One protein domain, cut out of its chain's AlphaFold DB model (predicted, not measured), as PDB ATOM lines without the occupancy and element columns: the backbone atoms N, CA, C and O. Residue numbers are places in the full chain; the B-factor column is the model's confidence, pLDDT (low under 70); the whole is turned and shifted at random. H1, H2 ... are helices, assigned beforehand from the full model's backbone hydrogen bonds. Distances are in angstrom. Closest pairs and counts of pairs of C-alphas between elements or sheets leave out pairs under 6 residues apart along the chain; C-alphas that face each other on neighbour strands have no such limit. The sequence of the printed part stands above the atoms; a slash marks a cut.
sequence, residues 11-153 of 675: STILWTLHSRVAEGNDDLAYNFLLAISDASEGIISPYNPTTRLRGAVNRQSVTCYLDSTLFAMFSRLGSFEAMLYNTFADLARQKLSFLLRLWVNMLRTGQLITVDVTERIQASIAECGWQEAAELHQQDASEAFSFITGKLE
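AT A GLANCE: This is residues 11 to 153 of the 675 residues of the protein "USP domain-containing protein" of Cyphellophora europaea CBS 101466 (UniProt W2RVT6). A helical hairpin, H4 and H5, forms the middle of a compact, rounded domain, with helices packed at both ends. On one side H2 packs across H4, and H1 packs on residues 26 to 33 of H2 at the far end of the domain; toward the opposite end lie H3 and H7, crossed and packed on each other, while short H6 folds back onto H5. The printed part has 143 residues with seven named helices, H1 to H7 in order along the chain, and no named strand, and its class is all helix. It is compact, with a radius of gyration of the C-alphas of 14.3 A and spans of 37 by 31 by 30 A.

HOW THE PARTS SIT: H1, residues 11 to 17, touches H2, residues 26 to 41, at a steep tilt of 50 degrees, opposite ways; their closest C-alphas, of Leu 17 and Ala 29, are 5.2 A apart. H2 touches residues 98 to 106 alone of H4, residues 91 to 108, at a steep tilt of 47 degrees, opposite ways; the closest C-alphas, of Ala 39 and Arg 101, are 5.1 A apart. H3, residues 64 to 74, touches H7, residues 141 to 151, at a steep tilt of 55 degrees, the same way, with the C-alphas of Tyr 65 and Ala 141 closest at 4.8 A. H3 is close to H4 but not clearly touching, about perpendicular at 77 degrees, with the C-alphas of Phe 74 and Val 104 closest at 6.3 A. H4 and H5, residues 115 to 127, form a helical hairpin: they touch at a shallow tilt of 27 degrees, opposite ways, with the C-alphas of Leu 96 and Ser 124 closest at 5.4 A. H5 touches H6, residues 131 to 134, where the closest C-alphas, of Gln 122 and Ala 134, are 4.9 A apart. H1 is apart from H3 to H7. Every O i to N i+4 pair is within hydrogen-bond range in H1, H2, H3, H4, H5 and H7; H6 is too short for such a pair.

IN THESE COORDINATES: H1 begins at C-alpha 11, (-37.080, -34.716, 24.044). H2 is 22.5 A long from first to last C-alpha, H3 15.0 A, H4 25.7 A, H5 18.2 A and H7 15.2 A. H4 begins at C-alpha 91, (-30.463, -17.718, 36.150), and H7 ends at C-alpha 151, (-33.851, -14.664, 47.552).

THE WHOLE: The two C-alphas farthest apart, of Asp 26 and Ser 142, are 38.2 A apart. The printed part has no cut. The links H2 to H3, residues 42 to 63, and H3 to H4, residues 75 to 90, are long. The mean pLDDT of the printed part is 92.9, and no printed residue is under 70.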
ATOM      1  N   SER A  11     -37.948 -34.363  22.913       84.38
ATOM      2  CA  SER A  11     -37.080 -34.716  24.044       84.38
ATOM      3  C   SER A  11     -37.677 -34.376  25.414       84.38
ATOM      4  O   SER A  11     -37.455 -35.114  26.368       84.38
ATOM      5  N   THR A  12     -38.463 -33.302  25.528       83.69
ATOM      6  CA  THR A  12     -39.207 -32.945  26.746       83.69
ATOM      7  C   THR A  12     -40.401 -33.878  26.960       83.69
ATOM      8  O   THR A  12     -40.662 -34.266  28.099       83.69
ATOM      9  N   ILE A  13     -41.086 -34.288  25.886       83.69
ATOM     10  CA  ILE A  13     -42.191 -35.263  25.944       83.69
ATOM     11  C   ILE A  13     -41.662 -36.623  26.418       83.69
ATOM     12  O   ILE A  13     -42.158 -37.164  27.403       83.69
ATOM     13  N   LEU A  14     -40.599 -37.135  25.787       84.50
ATOM     14  CA  LEU A  14     -39.948 -38.393  26.167       84.50
ATOM     15  C   LEU A  14     -39.387 -38.349  27.597       84.50
ATOM     16  O   LEU A  14     -39.587 -39.289  28.362       84.50
ATOM     17  N   TRP A  15     -38.731 -37.251  27.989       86.50
ATOM     18  CA  TRP A  15     -38.253 -37.076  29.365       86.50
ATOM     19  C   TRP A  15     -39.401 -37.101  30.385       86.50
ATOM     20  O   TRP A  15     -39.270 -37.717  31.440       86.50
ATOM     21  N   THR A  16     -40.539 -36.488  30.054       87.12
ATOM     22  CA  THR A  16     -41.720 -36.456  30.928       87.12
ATOM     23  C   THR A  16     -42.384 -37.830  31.039       87.12
ATOM     24  O   THR A  16     -42.682 -38.258  32.153       87.12
ATOM     25  N   LEU A  17     -42.537 -38.571  29.936       87.88
ATOM     26  CA  LEU A  17     -43.045 -39.954  29.944       87.88
ATOM     27  C   LEU A  17     -42.174 -40.896  30.795       87.88
ATOM     28  O   LEU A  17     -42.694 -41.786  31.466       87.88
ATOM     29  N   HIS A  18     -40.858 -40.673  30.811       86.31
ATOM     30  CA  HIS A  18     -39.899 -41.411  31.640       86.31
ATOM     31  C   HIS A  18     -39.667 -40.805  33.042       86.31
ATOM     32  O   HIS A  18     -38.807 -41.289  33.782       86.31
ATOM     33  N   SER A  19     -40.406 -39.760  33.429       88.81
ATOM     34  CA  SER A  19     -40.297 -39.145  34.758       88.81
ATOM     35  C   SER A  19     -40.969 -39.989  35.847       88.81
ATOM     36  O   SER A  19     -41.880 -40.777  35.580       88.81
ATOM     37  N   ARG A  20     -40.573 -39.775  37.111       90.12
ATOM     38  CA  ARG A  20     -41.228 -40.417  38.265       90.12
ATOM     39  C   ARG A  20     -42.638 -39.878  38.527       90.12
ATOM     40  O   ARG A  20     -43.397 -40.528  39.229       90.12
ATOM     41  N   VAL A  21     -42.993 -38.720  37.964       89.38
ATOM     42  CA  VAL A  21     -44.358 -38.166  38.018       89.38
ATOM     43  C   VAL A  21     -45.309 -38.970  37.127       89.38
ATOM     44  O   VAL A  21     -46.470 -39.164  37.484       89.38
ATOM     45  N   ALA A  22     -44.819 -39.436  35.974       89.44
ATOM     46  CA  ALA A  22     -45.617 -40.166  34.995       89.44
ATOM     47  C   ALA A  22     -45.645 -41.683  35.227       89.44
ATOM     48  O   ALA A  22     -46.673 -42.306  34.986       89.44
ATOM     49  N   GLU A  23     -44.523 -42.294  35.626       86.56
ATOM     50  CA  GLU A  23     -44.358 -43.760  35.730       86.56
ATOM     51  C   GLU A  23     -44.752 -44.533  34.443       86.56
ATOM     52  O   GLU A  23     -45.110 -45.710  34.490       86.56
ATOM     53  N   GLY A  24     -44.677 -43.884  33.272       84.56
ATOM     54  CA  GLY A  24     -45.125 -44.442  31.988       84.56
ATOM     55  C   GLY A  24     -46.634 -44.339  31.713       84.56
ATOM     56  O   GLY A  24     -47.123 -44.995  30.798       84.56
ATOM     57  N   ASN A  25     -47.378 -43.543  32.487       91.25
ATOM     58  CA  ASN A  25     -48.786 -43.224  32.246       91.25
ATOM     59  C   ASN A  25     -48.927 -41.920  31.431       91.25
ATOM     60  O   ASN A  25     -48.474 -40.857  31.865       91.25
ATOM     61  N   ASP A  26     -49.594 -42.004  30.277       91.12
ATOM     62  CA  ASP A  26     -49.759 -40.886  29.336       91.12
ATOM     63  C   ASP A  26     -50.561 -39.707  29.920       91.12
ATOM     64  O   ASP A  26     -50.193 -38.551  29.699       91.12
ATOM     65  N   ASP A  27     -51.611 -39.964  30.712       91.12
ATOM     66  CA  ASP A  27     -52.413 -38.910  31.350       91.12
ATOM     67  C   ASP A  27     -51.584 -38.142  32.389       91.12
ATOM     68  O   ASP A  27     -51.641 -36.913  32.460       91.12
ATOM     69  N   LEU A  28     -50.785 -38.845  33.198       91.50
ATOM     70  CA  LEU A  28     -49.901 -38.213  34.184       91.50
ATOM     71  C   LEU A  28     -48.770 -37.432  33.502       91.50
ATOM     72  O   LEU A  28     -48.475 -36.310  33.913       91.50
ATOM     73  N   ALA A  29     -48.194 -37.968  32.422       91.69
ATOM     74  CA  ALA A  29     -47.218 -37.253  31.605       91.69
ATOM     75  C   ALA A  29     -47.813 -35.976  30.987       91.69
ATOM     76  O   ALA A  29     -47.190 -34.916  31.043       91.69
ATOM     77  N   TYR A  30     -49.034 -36.038  30.450       91.81
ATOM     78  CA  TYR A  30     -49.723 -34.876  29.891       91.81
ATOM     79  C   TYR A  30     -49.990 -33.794  30.950       91.81
ATOM     80  O   TYR A  30     -49.660 -32.627  30.735       91.81
ATOM     81  N   ASN A  31     -50.498 -34.172  32.126       92.69
ATOM     82  CA  ASN A  31     -50.732 -33.230  33.226       92.69
ATOM     83  C   ASN A  31     -49.429 -32.614  33.779       92.69
ATOM     84  O   ASN A  31     -49.420 -31.440  34.159       92.69
ATOM     85  N   PHE A  32     -48.316 -33.356  33.778       94.06
ATOM     86  CA  PHE A  32     -47.011 -32.819  34.169       94.06
ATOM     87  C   PHE A  32     -46.431 -31.876  33.096       94.06
ATOM     88  O   PHE A  32     -45.908 -30.815  33.439       94.06
ATOM     89  N   LEU A  33     -46.601 -32.186  31.802       92.88
ATOM     90  CA  LEU A  33     -46.257 -31.275  30.698       92.88
ATOM     91  C   LEU A  33     -47.040 -29.958  30.765       92.88
ATOM     92  O   LEU A  33     -46.445 -28.905  30.544       92.88
ATOM     93  N   LEU A  34     -48.336 -29.999  31.099       92.69
ATOM     94  CA  LEU A  34     -49.132 -28.788  31.329       92.69
ATOM     95  C   LEU A  34     -48.573 -27.968  32.498       92.69
ATOM     96  O   LEU A  34     -48.269 -26.794  32.315       92.69
ATOM     97  N   ALA A  35     -48.323 -28.585  33.657       94.00
ATOM     98  CA  ALA A  35     -47.773 -27.876  34.818       94.00
ATOM     99  C   ALA A  35     -46.391 -27.240  34.543       94.00
ATOM    100  O   ALA A  35     -46.106 -26.151  35.048       94.00
ATOM    101  N   ILE A  36     -45.553 -27.886  33.717       93.25
ATOM    102  CA  ILE A  36     -44.278 -27.344  33.209       93.25
ATOM    103  C   ILE A  36     -44.515 -26.163  32.259       93.25
ATOM    104  O   ILE A  36     -43.819 -25.152  32.366       93.25
ATOM    105  N   SER A  37     -45.483 -26.281  31.346       92.44
ATOM    106  CA  SER A  37     -45.863 -25.224  30.404       92.44
ATOM    107  C   SER A  37     -46.314 -23.973  31.159       92.44
ATOM    108  O   SER A  37     -45.687 -22.922  31.023       92.44
ATOM    109  N   ASP A  38     -47.305 -24.117  32.040       93.44
ATOM    110  CA  ASP A  38     -47.857 -23.048  32.876       93.44
ATOM    111  C   ASP A  38     -46.756 -22.359  33.695       93.44
ATOM    112  O   ASP A  38     -46.593 -21.138  33.642       93.44
ATOM    113  N   ALA A  39     -45.913 -23.139  34.382       94.12
ATOM    114  CA  ALA A  39     -44.812 -22.603  35.178       94.12
ATOM    115  C   ALA A  39     -43.770 -21.841  34.336       94.12
ATOM    116  O   ALA A  39     -43.130 -20.915  34.853       94.12
ATOM    117  N   SER A  40     -43.600 -22.199  33.057       91.88
ATOM    118  CA  SER A  40     -42.712 -21.501  32.117       91.88
ATOM    119  C   SER A  40     -43.313 -20.199  31.570       91.88
ATOM    120  O   SER A  40     -42.579 -19.226  31.421       91.88
ATOM    121  N   GLU A  41     -44.635 -20.144  31.370       90.94
ATOM    122  CA  GLU A  41     -45.372 -18.918  31.012       90.94
ATOM    123  C   GLU A  41     -45.622 -17.995  32.222       90.94
ATOM    124  O   GLU A  41     -46.083 -16.867  32.067       90.94
ATOM    125  N   GLY A  42     -45.284 -18.450  33.433       89.56
ATOM    126  CA  GLY A  42     -45.457 -17.712  34.688       89.56
ATOM    127  C   GLY A  42     -46.799 -17.962  35.382       89.56
ATOM    128  O   GLY A  42     -47.020 -17.437  36.468       89.56
ATOM    129  N   ILE A  43     -47.669 -18.778  34.792       92.06
ATOM    130  CA  ILE A  43     -49.022 -19.061  35.266       92.06
ATOM    131  C   ILE A  43     -48.969 -19.912  36.541       92.06
ATOM    132  O   ILE A  43     -48.307 -20.956  36.588       92.06
ATOM    133  N   ILE A  44     -49.717 -19.483  37.561       93.25
ATOM    134  CA  ILE A  44     -49.988 -20.261  38.770       93.25
ATOM    135  C   ILE A  44     -51.456 -20.699  38.763       93.25
ATOM    136  O   ILE A  44     -52.367 -19.886  38.614       93.25
ATOM    137  N   SER A  45     -51.693 -21.997  38.942       92.81
ATOM    138  CA  SER A  45     -53.032 -22.567  39.101       92.81
ATOM    139  C   SER A  45     -53.716 -21.998  40.353       92.81
ATOM    140  O   SER A  45     -53.112 -22.021  41.430       92.81
ATOM    141  N   PRO A  46     -54.979 -21.539  40.288       91.00
ATOM    142  CA  PRO A  46     -55.720 -21.147  41.482       91.00
ATOM    143  C   PRO A  46     -56.008 -22.368  42.369       91.00
ATOM    144  O   PRO A  46     -56.156 -23.492  41.884       91.00
ATOM    145  N   TYR A  47     -56.120 -22.162  43.684       87.56
ATOM    146  CA  TYR A  47     -56.592 -23.219  44.581       87.56
ATOM    147  C   TYR A  47     -58.073 -23.523  44.310       87.56
ATOM    148  O   TYR A  47     -58.928 -22.647  44.440       87.56
ATOM    149  N   ASN A  48     -58.380 -24.780  43.982       87.62
ATOM    150  CA  ASN A  48     -59.746 -25.266  43.824       87.62
ATOM    151  C   ASN A  48     -60.106 -26.237  44.973       87.62
ATOM    152  O   ASN A  48     -59.491 -27.302  45.068       87.62
ATOM    153  N   PRO A  49     -61.126 -25.945  45.807       84.19
ATOM    154  CA  PRO A  49     -61.531 -26.816  46.912       84.19
ATOM    155  C   PRO A  49     -62.131 -28.164  46.481       84.19
ATOM    156  O   PRO A  49     -62.281 -29.045  47.326       84.19
ATOM    157  N   THR A  50     -62.473 -28.369  45.201       85.06
ATOM    158  CA  THR A  50     -62.867 -29.701  44.700       85.06
ATOM    159  C   THR A  50     -61.668 -30.591  44.371       85.06
ATOM    160  O   THR A  50     -61.841 -31.797  44.192       85.06
ATOM    161  N   THR A  51     -60.458 -30.033  44.259       89.00
ATOM    162  CA  THR A  51     -59.261 -30.802  43.908       89.00
ATOM    163  C   THR A  51     -58.685 -31.489  45.140       89.00
ATOM    164  O   THR A  51     -58.263 -30.843  46.100       89.00
ATOM    165  N   ARG A  52     -58.591 -32.823  45.099       90.69
ATOM    166  CA  ARG A  52     -57.874 -33.585  46.126       90.69
ATOM    167  C   ARG A  52     -56.365 -33.378  45.966       90.69
ATOM    168  O   ARG A  52     -55.726 -34.058  45.164       90.69
ATOM    169  N   LEU A  53     -55.807 -32.475  46.767       93.38
ATOM    170  CA  LEU A  53     -54.361 -32.327  46.941       93.38
ATOM    171  C   LEU A  53     -53.732 -33.685  47.321       93.38
ATOM    172  O   LEU A  53     -54.303 -34.426  48.127       93.38
ATOM    173  N   ARG A  54     -52.548 -34.007  46.777       94.06
ATOM    174  CA  ARG A  54     -51.780 -35.219  47.150       94.06
ATOM    175  C   ARG A  54     -50.552 -34.939  48.024       94.06
ATOM    176  O   ARG A  54     -50.084 -35.852  48.701       94.06
ATOM    177  N   GLY A  55     -50.064 -33.697  48.029       94.50
ATOM    178  CA  GLY A  55     -48.847 -33.294  48.739       94.50
ATOM    179  C   GLY A  55     -47.562 -33.760  48.044       94.50
ATOM    180  O   GLY A  55     -47.586 -34.178  46.882       94.50
ATOM    181  N   ALA A  56     -46.448 -33.686  48.773       96.44
ATOM    182  CA  ALA A  56     -45.128 -34.110  48.311       96.44
ATOM    183  C   ALA A  56     -44.658 -35.420  48.961       96.44
ATOM    184  O   ALA A  56     -45.121 -35.812  50.035       96.44
ATOM    185  N   VAL A  57     -43.740 -36.112  48.285       96.06
ATOM    186  CA  VAL A  57     -43.056 -37.306  48.791       96.06
ATOM    187  C   VAL A  57     -41.712 -36.898  49.385       96.06
ATOM    188  O   VAL A  57     -40.836 -36.432  48.663       96.06
ATOM    189  N   ASN A  58     -41.540 -37.148  50.681       93.56
ATOM    190  CA  ASN A  58     -40.318 -36.850  51.421       93.56
ATOM    191  C   ASN A  58     -39.102 -37.594  50.837       93.56
ATOM    192  O   ASN A  58     -39.060 -38.831  50.806       93.56
ATOM    193  N   ARG A  59     -38.100 -36.851  50.363       93.44
ATOM    194  CA  ARG A  59     -36.871 -37.400  49.782       93.44
ATOM    195  C   ARG A  59     -35.976 -37.899  50.915       93.44
ATOM    196  O   ARG A  59     -35.459 -37.119  51.703       93.44
ATOM    197  N   GLN A  60     -35.805 -39.221  50.984       90.12
ATOM    198  CA  GLN A  60     -34.987 -39.927  51.991       90.12
ATOM    199  C   GLN A  60     -35.363 -39.630  53.461       90.12
ATOM    200  O   GLN A  60     -34.530 -39.778  54.348       90.12
ATOM    201  N   SER A  61     -36.617 -39.240  53.724       90.62
ATOM    202  CA  SER A  61     -37.117 -38.825  55.047       90.62
ATOM    203  C   SER A  61     -36.508 -37.525  55.612       90.62
ATOM    204  O   SER A  61     -36.704 -37.223  56.792       90.62
ATOM    205  N   VAL A  62     -35.805 -36.727  54.793       93.31
ATOM    206  CA  VAL A  62     -35.138 -35.487  55.233       93.31
ATOM    207  C   VAL A  62     -35.735 -34.180  54.694       93.31
ATOM    208  O   VAL A  62     -35.430 -33.132  55.249       93.31
ATOM    209  N   THR A  63     -36.617 -34.182  53.685       95.81
ATOM    210  CA  THR A  63     -37.128 -32.929  53.073       95.81
ATOM    211  C   THR A  63     -38.404 -32.363  53.692       95.81
ATOM    212  O   THR A  63     -38.857 -31.304  53.259       95.81
ATOM    213  N   CYS A  64     -38.947 -32.992  54.739       96.06
ATOM    214  CA  CYS A  64     -40.170 -32.546  55.427       96.06
ATOM    215  C   CYS A  64     -40.176 -31.054  55.817       96.06
ATOM    216  O   CYS A  64     -41.231 -30.422  55.758       96.06
ATOM    217  N   TYR A  65     -39.019 -30.468  56.160       97.12
ATOM    218  CA  TYR A  65     -38.878 -29.036  56.462       97.12
ATOM    219  C   TYR A  65     -39.285 -28.156  55.268       97.12
ATOM    220  O   TYR A  65     -40.051 -27.202  55.420       97.12
ATOM    221  N   LEU A  66     -38.826 -28.510  54.065       97.38
ATOM    222  CA  LEU A  66     -39.103 -27.810  52.817       97.38
ATOM    223  C   LEU A  66     -40.512 -28.135  52.321       97.38
ATOM    224  O   LEU A  66     -41.279 -27.224  52.022       97.38
ATOM    225  N   ASP A  67     -40.871 -29.420  52.282       97.12
ATOM    226  CA  ASP A  67     -42.168 -29.879  51.781       97.12
ATOM    227  C   ASP A  67     -43.331 -29.315  52.627       97.12
ATOM    228  O   ASP A  67     -44.325 -28.842  52.069       97.12
ATOM    229  N   SER A  68     -43.192 -29.260  53.961       97.75
ATOM    230  CA  SER A  68     -44.187 -28.642  54.854       97.75
ATOM    231  C   SER A  68     -44.194 -27.117  54.784       97.75
ATOM    232  O   SER A  68     -45.272 -26.524  54.798       97.75
ATOM    233  N   THR A  69     -43.036 -26.459  54.653       97.75
ATOM    234  CA  THR A  69     -42.977 -24.993  54.493       97.75
ATOM    235  C   THR A  69     -43.643 -24.559  53.188       97.75
ATOM    236  O   THR A  69     -44.518 -23.693  53.199       97.75
ATOM    237  N   LEU A  70     -43.328 -25.217  52.067       97.81
ATOM    238  CA  LEU A  70     -43.972 -24.953  50.778       97.81
ATOM    239  C   LEU A  70     -45.476 -25.268  50.811       97.81
ATOM    240  O   LEU A  70     -46.264 -24.526  50.219       97.81
ATOM    241  N   PHE A  71     -45.909 -26.301  51.543       97.75
ATOM    242  CA  PHE A  71     -47.334 -26.589  51.725       97.75
ATOM    243  C   PHE A  71     -48.040 -25.508  52.556       97.75
ATOM    244  O   PHE A  71     -49.104 -25.032  52.151       97.75
ATOM    245  N   ALA A  72     -47.450 -25.075  53.674       97.06
ATOM    246  CA  ALA A  72     -47.988 -24.009  54.519       97.06
ATOM    247  C   ALA A  72     -48.060 -22.659  53.785       97.06
ATOM    248  O   ALA A  72     -49.019 -21.913  53.985       97.06
ATOM    249  N   MET A  73     -47.098 -22.367  52.905       95.12
ATOM    250  CA  MET A  73     -47.109 -21.172  52.062       95.12
ATOM    251  C   MET A  73     -48.139 -21.277  50.929       95.12
ATOM    252  O   MET A  73     -49.043 -20.455  50.839       95.12
ATOM    253  N   PHE A  74     -48.033 -22.275  50.049       94.94
ATOM    254  CA  PHE A  74     -48.658 -22.196  48.724       94.94
ATOM    255  C   PHE A  74     -49.893 -23.071  48.501       94.94
ATOM    256  O   PHE A  74     -50.568 -22.902  47.482       94.94
ATOM    257  N   SER A  75     -50.238 -23.988  49.410       92.38
ATOM    258  CA  SER A  75     -51.421 -24.850  49.221       92.38
ATOM    259  C   SER A  75     -52.723 -24.051  49.063       92.38
ATOM    260  O   SER A  75     -53.568 -24.444  48.258       92.38
ATOM    261  N   ARG A  76     -52.859 -22.913  49.766       87.25
ATOM    262  CA  ARG A  76     -54.034 -22.022  49.696       87.25
ATOM    263  C   ARG A  76     -53.734 -20.516  49.698       87.25
ATOM    264  O   ARG A  76     -54.545 -19.759  49.170       87.25
ATOM    265  N   LEU A  77     -52.644 -20.044  50.313       83.50
ATOM    266  CA  LEU A  77     -52.430 -18.604  50.508       83.50
ATOM    267  C   LEU A  77     -51.858 -17.964  49.232       83.50
ATOM    268  O   LEU A  77     -50.748 -18.285  48.813       83.50
ATOM    269  N   GLY A  78     -52.589 -17.005  48.659       83.25
ATOM    270  CA  GLY A  78     -52.119 -16.219  47.511       83.25
ATOM    271  C   GLY A  78     -51.057 -15.168  47.852       83.25
ATOM    272  O   GLY A  78     -50.302 -14.748  46.982       83.25
ATOM    273  N   SER A  79     -50.942 -14.763  49.122       84.88
ATOM    274  CA  SER A  79     -50.057 -13.668  49.555       84.88
ATOM    275  C   SER A  79     -48.562 -13.928  49.304       84.88
ATOM    276  O   SER A  79     -47.791 -12.977  49.211       84.88
ATOM    277  N   PHE A  80     -48.148 -15.192  49.160       89.31
ATOM    278  CA  PHE A  80     -46.773 -15.567  48.802       89.31
ATOM    279  C   PHE A  80     -46.546 -15.716  47.291       89.31
ATOM    280  O   PHE A  80     -45.404 -15.858  46.864       89.31
ATOM    281  N   GLU A  81     -47.589 -15.686  46.456       89.50
ATOM    282  CA  GLU A  81     -47.447 -15.893  45.007       89.50
ATOM    283  C   GLU A  81     -46.759 -14.715  44.311       89.50
ATOM    284  O   GLU A  81     -46.045 -14.931  43.337       89.50
ATOM    285  N   ALA A  82     -46.901 -13.490  44.831       86.44
ATOM    286  CA  ALA A  82     -46.315 -12.281  44.247       86.44
ATOM    287  C   ALA A  82     -44.805 -12.420  43.965       86.44
ATOM    288  O   ALA A  82     -44.347 -12.088  42.873       86.44
ATOM    289  N   MET A  83     -44.039 -13.009  44.896       88.75
ATOM    290  CA  MET A  83     -42.591 -13.202  44.724       88.75
ATOM    291  C   MET A  83     -42.227 -14.203  43.612       88.75
ATOM    292  O   MET A  83     -41.095 -14.213  43.140       88.75
ATOM    293  N   LEU A  84     -43.173 -15.045  43.175       91.12
ATOM    294  CA  LEU A  84     -42.985 -15.986  42.068       91.12
ATOM    295  C   LEU A  84     -43.208 -15.341  40.688       91.12
ATOM    296  O   LEU A  84     -42.860 -15.963  39.683       91.12
ATOM    297  N   TYR A  85     -43.746 -14.118  40.629       88.69
ATOM    298  CA  TYR A  85     -43.852 -13.304  39.408       88.69
ATOM    299  C   TYR A  85     -42.684 -12.312  39.246       88.69
ATOM    300  O   TYR A  85     -42.526 -11.715  38.179       88.69
ATOM    301  N   ASN A  86     -41.841 -12.148  40.272       85.31
ATOM    302  CA  ASN A  86     -40.662 -11.283  40.220       85.31
ATOM    303  C   ASN A  86     -39.691 -11.720  39.104       85.31
ATOM    304  O   ASN A  86     -39.408 -12.905  38.910       85.31
ATOM    305  N   THR A  87     -39.163 -10.742  38.361       86.75
ATOM    306  CA  THR A  87     -38.238 -10.972  37.241       86.75
ATOM    307  C   THR A  87     -36.805 -10.675  37.664       86.75
ATOM    308  O   THR A  87     -36.437  -9.524  37.888       86.75
ATOM    309  N   PHE A  88     -35.977 -11.717  37.735       89.56
ATOM    310  CA  PHE A  88     -34.583 -11.620  38.171       89.56
ATOM    311  C   PHE A  88     -33.605 -11.614  36.995       89.56
ATOM    312  O   PHE A  88     -33.845 -12.254  35.972       89.56
ATOM    313  N   ALA A  89     -32.465 -10.938  37.159       88.62
ATOM    314  CA  ALA A  89     -31.395 -10.930  36.160       88.62
ATOM    315  C   ALA A  89     -30.554 -12.223  36.154       88.62
ATOM    316  O   ALA A  89     -29.946 -12.547  35.134       88.62
ATOM    317  N   ASP A  90     -30.504 -12.956  37.273       93.62
ATOM    318  CA  ASP A  90     -29.714 -14.180  37.412       93.62
ATOM    319  C   ASP A  90     -30.524 -15.460  37.145       93.62
ATOM    320  O   ASP A  90     -31.715 -15.567  37.447       93.62
ATOM    321  N   LEU A  91     -29.847 -16.459  36.571       93.69
ATOM    322  CA  LEU A  91     -30.463 -17.718  36.150       93.69
ATOM    323  C   LEU A  91     -30.902 -18.597  37.335       93.69
ATOM    324  O   LEU A  91     -31.856 -19.363  37.197       93.69
ATOM    325  N   ALA A  92     -30.242 -18.487  38.493       94.62
ATOM    326  CA  ALA A  92     -30.520 -19.323  39.659       94.62
ATOM    327  C   ALA A  92     -31.879 -18.972  40.283       94.62
ATOM    328  O   ALA A  92     -32.710 -19.858  40.489       94.62
ATOM    329  N   ARG A  93     -32.168 -17.679  40.492       94.81
ATOM    330  CA  ARG A  93     -33.488 -17.223  40.959       94.81
ATOM    331  C   ARG A  93     -34.585 -17.452  39.925       94.81
ATOM    332  O   ARG A  93     -35.693 -17.822  40.308       94.81
ATOM    333  N   GLN A  94     -34.305 -17.274  38.628       94.88
ATOM    334  CA  GLN A  94     -35.263 -17.613  37.563       94.88
ATOM    335  C   GLN A  94     -35.656 -19.098  37.623       94.88
ATOM    336  O   GLN A  94     -36.843 -19.428  37.606       94.88
ATOM    337  N   LYS A  95     -34.663 -19.988  37.754       96.19
ATOM    338  CA  LYS A  95     -34.845 -21.438  37.901       96.19
ATOM    339  C   LYS A  95     -35.601 -21.794  39.183       96.19
ATOM    340  O   LYS A  95     -36.542 -22.580  39.109       96.19
ATOM    341  N   LEU A  96     -35.261 -21.184  40.321       97.25
ATOM    342  CA  LEU A  96     -35.966 -21.393  41.590       97.25
ATOM    343  C   LEU A  96     -37.435 -20.964  41.481       97.25
ATOM    344  O   LEU A  96     -38.325 -21.735  41.827       97.25
ATOM    345  N   SER A  97     -37.700 -19.781  40.920       96.00
ATOM    346  CA  SER A  97     -39.060 -19.263  40.706       96.00
ATOM    347  C   SER A  97     -39.882 -20.189  39.805       96.00
ATOM    348  O   SER A  97     -41.015 -20.526  40.138       96.00
ATOM    349  N   PHE A  98     -39.301 -20.658  38.694       96.44
ATOM    350  CA  PHE A  98     -39.923 -21.642  37.805       96.44
ATOM    351  C   PHE A  98     -40.246 -22.961  38.530       96.44
ATOM    352  O   PHE A  98     -41.368 -23.454  38.427       96.44
ATOM    353  N   LEU A  99     -39.295 -23.516  39.288       97.75
ATOM    354  CA  LEU A  99     -39.485 -24.779  40.007       97.75
ATOM    355  C   LEU A  99     -40.526 -24.665  41.128       97.75
ATOM    356  O   LEU A  99     -41.285 -25.607  41.341       97.75
ATOM    357  N   LEU A 100     -40.613 -23.515  41.804       97.88
ATOM    358  CA  LEU A 100     -41.674 -23.261  42.776       97.88
ATOM    359  C   LEU A 100     -43.040 -23.105  42.097       97.88
ATOM    360  O   LEU A 100     -43.983 -23.755  42.533       97.88
ATOM    361  N   ARG A 101     -43.166 -22.359  40.987       97.00
ATOM    362  CA  ARG A 101     -44.430 -22.314  40.217       97.00
ATOM    363  C   ARG A 101     -44.868 -23.712  39.767       97.00
ATOM    364  O   ARG A 101     -46.035 -24.056  39.920       97.00
ATOM    365  N   LEU A 102     -43.932 -24.547  39.310       97.31
ATOM    366  CA  LEU A 102     -44.189 -25.950  38.967       97.31
ATOM    367  C   LEU A 102     -44.697 -26.756  40.177       97.31
ATOM    368  O   LEU A 102     -45.716 -27.434  40.065       97.31
ATOM    369  N   TRP A 103     -44.042 -26.642  41.337       97.75
ATOM    370  CA  TRP A 103     -44.458 -27.286  42.592       97.75
ATOM    371  C   TRP A 103     -45.889 -26.879  42.989       97.75
ATOM    372  O   TRP A 103     -46.725 -27.736  43.282       97.75
ATOM    373  N   VAL A 104     -46.218 -25.584  42.918       97.12
ATOM    374  CA  VAL A 104     -47.561 -25.063  43.234       97.12
ATOM    375  C   VAL A 104     -48.614 -25.548  42.231       97.12
ATOM    376  O   VAL A 104     -49.696 -25.972  42.645       97.12
ATOM    377  N   ASN A 105     -48.293 -25.561  40.934       96.69
ATOM    378  CA  ASN A 105     -49.181 -26.062  39.882       96.69
ATOM    379  C   ASN A 105     -49.472 -27.554  40.058       96.69
ATOM    380  O   ASN A 105     -50.637 -27.958  40.044       96.69
ATOM    381  N   MET A 106     -48.448 -28.372  40.311       96.69
ATOM    382  CA  MET A 106     -48.620 -29.794  40.615       96.69
ATOM    383  C   MET A 106     -49.503 -30.003  41.852       96.69
ATOM    384  O   MET A 106     -50.448 -30.791  41.797       96.69
ATOM    385  N   LEU A 107     -49.264 -29.260  42.942       96.12
ATOM    386  CA  LEU A 107     -50.067 -29.383  44.160       96.12
ATOM    387  C   LEU A 107     -51.547 -29.065  43.905       96.12
ATOM    388  O   LEU A 107     -52.419 -29.874  44.228       96.12
ATOM    389  N   ARG A 108     -51.833 -27.893  43.325       94.31
ATOM    390  CA  ARG A 108     -53.198 -27.358  43.173       94.31
ATOM    391  C   ARG A 108     -54.009 -28.034  42.066       94.31
ATOM    392  O   ARG A 108     -55.235 -28.037  42.149       94.31
ATOM    393  N   THR A 109     -53.352 -28.668  41.092       94.12
ATOM    394  CA  THR A 109     -54.000 -29.572  40.119       94.12
ATOM    395  C   THR A 109     -54.186 -31.004  40.645       94.12
ATOM    396  O   THR A 109     -54.806 -31.827  39.976       94.12
ATOM    397  N   GLY A 110     -53.728 -31.316  41.866       93.44
ATOM    398  CA  GLY A 110     -53.931 -32.630  42.493       93.44
ATOM    399  C   GLY A 110     -52.974 -33.717  41.993       93.44
ATOM    400  O   GLY A 110     -53.263 -34.911  42.136       93.44
ATOM    401  N   GLN A 111     -51.837 -33.320  41.417       94.81
ATOM    402  CA  GLN A 111     -50.724 -34.210  41.088       94.81
ATOM    403  C   GLN A 111     -49.936 -34.559  42.362       94.81
ATOM    404  O   GLN A 111     -50.042 -33.885  43.389       94.81
ATOM    405  N   LEU A 112     -49.167 -35.650  42.320       95.25
ATOM    406  CA  LEU A 112     -48.242 -36.012  43.397       95.25
ATOM    407  C   LEU A 112     -46.889 -35.369  43.103       95.25
ATOM    408  O   LEU A 112     -46.354 -35.559  42.013       95.25
ATOM    409  N   ILE A 113     -46.325 -34.644  44.067       96.94
ATOM    410  CA  ILE A 113     -44.994 -34.059  43.904       96.94
ATOM    411  C   ILE A 113     -43.961 -35.106  44.307       96.94
ATOM    412  O   ILE A 113     -43.913 -35.549  45.456       96.94
ATOM    413  N   THR A 114     -43.168 -35.546  43.337       95.56
ATOM    414  CA  THR A 114     -42.188 -36.619  43.503       95.56
ATOM    415  C   THR A 114     -40.821 -36.081  43.916       95.56
ATOM    416  O   THR A 114     -40.482 -34.917  43.692       95.56
ATOM    417  N   VAL A 115     -40.011 -36.956  44.518       95.12
ATOM    418  CA  VAL A 115     -38.712 -36.603  45.119       95.12
ATOM    419  C   VAL A 115     -37.740 -35.912  44.154       95.12
ATOM    420  O   VAL A 115     -36.902 -35.144  44.603       95.12
ATOM    421  N   ASP A 116     -37.843 -36.159  42.845       93.81
ATOM    422  CA  ASP A 116     -37.016 -35.559  41.790       93.81
ATOM    423  C   ASP A 116     -37.418 -34.115  41.437       93.81
ATOM    424  O   ASP A 116     -36.615 -33.378  40.864       93.81
ATOM    425  N   VAL A 117     -38.622 -33.672  41.822       95.38
ATOM    426  CA  VAL A 117     -39.019 -32.255  41.791       95.38
ATOM    427  C   VAL A 117     -38.423 -31.529  43.000       95.38
ATOM    428  O   VAL A 117     -37.745 -30.514  42.827       95.38
ATOM    429  N   THR A 118     -38.578 -32.082  44.209       95.44
ATOM    430  CA  THR A 118     -37.983 -31.525  45.441       95.44
ATOM    431  C   THR A 118     -36.447 -31.498  45.369       95.44
ATOM    432  O   THR A 118     -35.838 -30.493  45.722       95.44
ATOM    433  N   GLU A 119     -35.807 -32.520  44.790       95.69
ATOM    434  CA  GLU A 119     -34.360 -32.569  44.511       95.69
ATOM    435  C   GLU A 119     -33.879 -31.422  43.605       95.69
ATOM    436  O   GLU A 119     -32.826 -30.831  43.844       95.69
ATOM    437  N   ARG A 120     -34.668 -31.056  42.585       95.75
ATOM    438  CA  ARG A 120     -34.363 -29.916  41.704       95.75
ATOM    439  C   ARG A 120     -34.521 -28.581  42.425       95.75
ATOM    440  O   ARG A 120     -33.738 -27.671  42.156       95.75
ATOM    441  N   ILE A 121     -35.490 -28.466  43.335       97.31
ATOM    442  CA  ILE A 121     -35.667 -27.281  44.189       97.31
ATOM    443  C   ILE A 121     -34.477 -27.152  45.147       97.31
ATOM    444  O   ILE A 121     -33.846 -26.100  45.153       97.31
ATOM    445  N   GLN A 122     -34.098 -28.221  45.856       97.06
ATOM    446  CA  GLN A 122     -32.901 -28.270  46.710       97.06
ATOM    447  C   GLN A 122     -31.634 -27.825  45.956       97.06
ATOM    448  O   GLN A 122     -30.932 -26.917  46.400       97.06
ATOM    449  N   ALA A 123     -31.385 -28.377  44.763       96.81
ATOM    450  CA  ALA A 123     -30.259 -27.969  43.922       96.81
ATOM    451  C   ALA A 123     -30.337 -26.490  43.487       96.81
ATOM    452  O   ALA A 123     -29.324 -25.796  43.458       96.81
ATOM    453  N   SER A 124     -31.533 -25.970  43.182       97.31
ATOM    454  CA  SER A 124     -31.709 -24.557  42.820       97.31
ATOM    455  C   SER A 124     -31.551 -23.604  44.012       97.31
ATOM    456  O   SER A 124     -31.125 -22.469  43.822       97.31
ATOM    457  N   ILE A 125     -31.864 -24.051  45.231       97.62
ATOM    458  CA  ILE A 125     -31.619 -23.319  46.481       97.62
ATOM    459  C   ILE A 125     -30.105 -23.236  46.755       97.62
ATOM    460  O   ILE A 125     -29.596 -22.152  47.055       97.62
ATOM    461  N   ALA A 126     -29.368 -24.330  46.533       97.12
ATOM    462  CA  ALA A 126     -27.905 -24.342  46.582       97.12
ATOM    463  C   ALA A 126     -27.262 -23.442  45.514       97.12
ATOM    464  O   ALA A 126     -26.381 -22.645  45.832       97.12
ATOM    465  N   GLU A 127     -27.757 -23.456  44.274       96.75
ATOM    466  CA  GLU A 127     -27.333 -22.507  43.230       96.75
ATOM    467  C   GLU A 127     -27.647 -21.041  43.591       96.75
ATOM    468  O   GLU A 127     -26.888 -20.141  43.231       96.75
ATOM    469  N   CYS A 128     -28.715 -20.782  44.354       96.44
ATOM    470  CA  CYS A 128     -29.000 -19.465  44.931       96.44
ATOM    471  C   CYS A 128     -28.110 -19.104  46.141       96.44
ATOM    472  O   CYS A 128     -28.121 -17.939  46.558       96.44
ATOM    473  N   GLY A 129     -27.337 -20.042  46.700       95.81
ATOM    474  CA  GLY A 129     -26.281 -19.781  47.686       95.81
ATOM    475  C   GLY A 129     -26.449 -20.369  49.095       95.81
ATOM    476  O   GLY A 129     -25.789 -19.859  49.993       95.81
ATOM    477  N   TRP A 130     -27.288 -21.390  49.304       96.75
ATOM    478  CA  TRP A 130     -27.364 -22.176  50.556       96.75
ATOM    479  C   TRP A 130     -27.067 -23.641  50.215       96.75
ATOM    480  O   TRP A 130     -27.957 -24.385  49.807       96.75
ATOM    481  N   GLN A 131     -25.779 -24.005  50.231       95.44
ATOM    482  CA  GLN A 131     -25.275 -25.277  49.684       95.44
ATOM    483  C   GLN A 131     -25.795 -26.479  50.472       95.44
ATOM    484  O   GLN A 131     -26.134 -27.514  49.902       95.44
ATOM    485  N   GLU A 132     -25.918 -26.279  51.777       93.00
ATOM    486  CA  GLU A 132     -26.434 -27.180  52.793       93.00
ATOM    487  C   GLU A 132     -27.835 -27.703  52.407       93.00
ATOM    488  O   GLU A 132     -28.163 -28.870  52.621       93.00
ATOM    489  N   ALA A 133     -28.650 -26.895  51.719       91.50
ATOM    490  CA  ALA A 133     -29.966 -27.311  51.235       91.50
ATOM    491  C   ALA A 133     -29.939 -28.405  50.152       91.50
ATOM    492  O   ALA A 133     -30.980 -29.014  49.908       91.50
ATOM    493  N   ALA A 134     -28.802 -28.662  49.494       92.12
ATOM    494  CA  ALA A 134     -28.633 -29.791  48.572       92.12
ATOM    495  C   ALA A 134     -28.192 -31.090  49.269       92.12
ATOM    496  O   ALA A 134     -28.228 -32.159  48.646       92.12
ATOM    497  N   GLU A 135     -27.793 -31.023  50.542       92.75
ATOM    498  CA  GLU A 135     -27.378 -32.189  51.314       92.75
ATOM    499  C   GLU A 135     -28.562 -33.097  51.696       92.75
ATOM    500  O   GLU A 135     -29.739 -32.803  51.467       92.75
ATOM    501  N   LEU A 136     -28.232 -34.273  52.231       91.94
ATOM    502  CA  LEU A 136     -29.187 -35.313  52.618       91.94
ATOM    503  C   LEU A 136     -29.367 -35.366  54.143       91.94
ATOM    504  O   LEU A 136     -29.313 -36.434  54.749       91.94
ATOM    505  N   HIS A 137     -29.592 -34.200  54.750       92.50
ATOM    506  CA  HIS A 137     -29.978 -34.051  56.154       92.50
ATOM    507  C   HIS A 137     -31.165 -33.085  56.303       92.50
ATOM    508  O   HIS A 137     -31.527 -32.389  55.353       92.50
ATOM    509  N   GLN A 138     -31.820 -33.093  57.467       92.69
ATOM    510  CA  GLN A 138     -32.902 -32.149  57.764       92.69
ATOM    511  C   GLN A 138     -32.313 -30.761  58.057       92.69
ATOM    512  O   GLN A 138     -31.245 -30.660  58.660       92.69
ATOM    513  N   GLN A 139     -33.014 -29.716  57.619       95.25
ATOM    514  CA  GLN A 139     -32.687 -28.308  57.862       95.25
ATOM    515  C   GLN A 139     -33.842 -27.630  58.604       95.25
ATOM    516  O   GLN A 139     -34.952 -28.165  58.651       95.25
ATOM    517  N   ASP A 140     -33.616 -26.414  59.097       95.81
ATOM    518  CA  ASP A 140     -34.678 -25.633  59.717       95.81
ATOM    519  C   ASP A 140     -35.698 -25.109  58.680       95.81
ATOM    520  O   ASP A 140     -35.358 -24.524  57.645       95.81
ATOM    521  N   ALA A 141     -36.985 -25.274  58.988       96.81
ATOM    522  CA  ALA A 141     -38.088 -24.648  58.269       96.81
ATOM    523  C   ALA A 141     -38.047 -23.104  58.336       96.81
ATOM    524  O   ALA A 141     -38.442 -22.449  57.368       96.81
ATOM    525  N   SER A 142     -37.567 -22.511  59.440       96.00
ATOM    526  CA  SER A 142     -37.456 -21.048  59.586       96.00
ATOM    527  C   SER A 142     -36.394 -20.462  58.649       96.00
ATOM    528  O   SER A 142     -36.639 -19.457  57.970       96.00
ATOM    529  N   GLU A 143     -35.250 -21.143  58.530       95.44
ATOM    530  CA  GLU A 143     -34.176 -20.817  57.596       95.44
ATOM    531  C   GLU A 143     -34.646 -21.011  56.152       95.44
ATOM    532  O   GLU A 143     -34.486 -20.107  55.333       95.44
ATOM    533  N   ALA A 144     -35.331 -22.121  55.846       96.44
ATOM    534  CA  ALA A 144     -35.879 -22.369  54.515       96.44
ATOM    535  C   ALA A 144     -36.884 -21.294  54.074       96.44
ATOM    536  O   ALA A 144     -36.786 -20.776  52.956       96.44
ATOM    537  N   PHE A 145     -37.814 -20.910  54.955       96.94
ATOM    538  CA  PHE A 145     -38.733 -19.800  54.711       96.94
ATOM    539  C   PHE A 145     -37.967 -18.493  54.466       96.94
ATOM    540  O   PHE A 145     -38.177 -17.824  53.450       96.94
ATOM    541  N   SER A 146     -37.042 -18.143  55.362       95.56
ATOM    542  CA  SER A 146     -36.295 -16.882  55.323       95.56
ATOM    543  C   SER A 146     -35.376 -16.774  54.103       95.56
ATOM    544  O   SER A 146     -35.288 -15.710  53.485       95.56
ATOM    545  N   PHE A 147     -34.742 -17.875  53.696       96.81
ATOM    546  CA  PHE A 147     -33.887 -17.937  52.516       96.81
ATOM    547  C   PHE A 147     -34.696 -17.818  51.224       96.81
ATOM    548  O   PHE A 147     -34.375 -16.975  50.386       96.81
ATOM    549  N   ILE A 148     -35.762 -18.611  51.051       96.69
ATOM    550  CA  ILE A 148     -36.578 -18.586  49.824       96.69
ATOM    551  C   ILE A 148     -37.232 -17.209  49.655       96.69
ATOM    552  O   ILE A 148     -37.103 -16.586  48.600       96.69
ATOM    553  N   THR A 149     -37.876 -16.695  50.705       93.75
ATOM    554  CA  THR A 149     -38.545 -15.384  50.666       93.75
ATOM    555  C   THR A 149     -37.557 -14.218  50.567       93.75
ATOM    556  O   THR A 149     -37.863 -13.204  49.941       93.75
ATOM    557  N   GLY A 150     -36.343 -14.368  51.108       92.50
ATOM    558  CA  GLY A 150     -35.246 -13.418  50.931       92.50
ATOM    559  C   GLY A 150     -34.686 -13.390  49.510       92.50
ATOM    560  O   GLY A 150     -34.532 -12.313  48.939       92.50
ATOM    561  N   LYS A 151     -34.415 -14.554  48.909       94.69
ATOM    562  CA  LYS A 151     -33.851 -14.664  47.552       94.69
ATOM    563  C   LYS A 151     -34.844 -14.290  46.463       94.69
ATOM    564  O   LYS A 151     -34.419 -13.765  45.438       94.69
ATOM    565  N   LEU A 152     -36.134 -14.531  46.676       92.31
ATOM    566  CA  LEU A 152     -37.188 -14.143  45.737       92.31
ATOM    567  C   LEU A 152     -37.784 -12.757  46.033       92.31
ATOM    568  O   LEU A 152     -38.738 -12.350  45.379       92.31
ATOM    569  N   GLU A 153     -37.191 -12.009  46.968       89.12
ATOM    570  CA  GLU A 153     -37.545 -10.610  47.244       89.12
ATOM    571  C   GLU A 153     -39.038 -10.440  47.596       89.12
ATOM    572  O   GLU A 153     -39.709  -9.511  47.148       89.12
TER     573      GLU A 153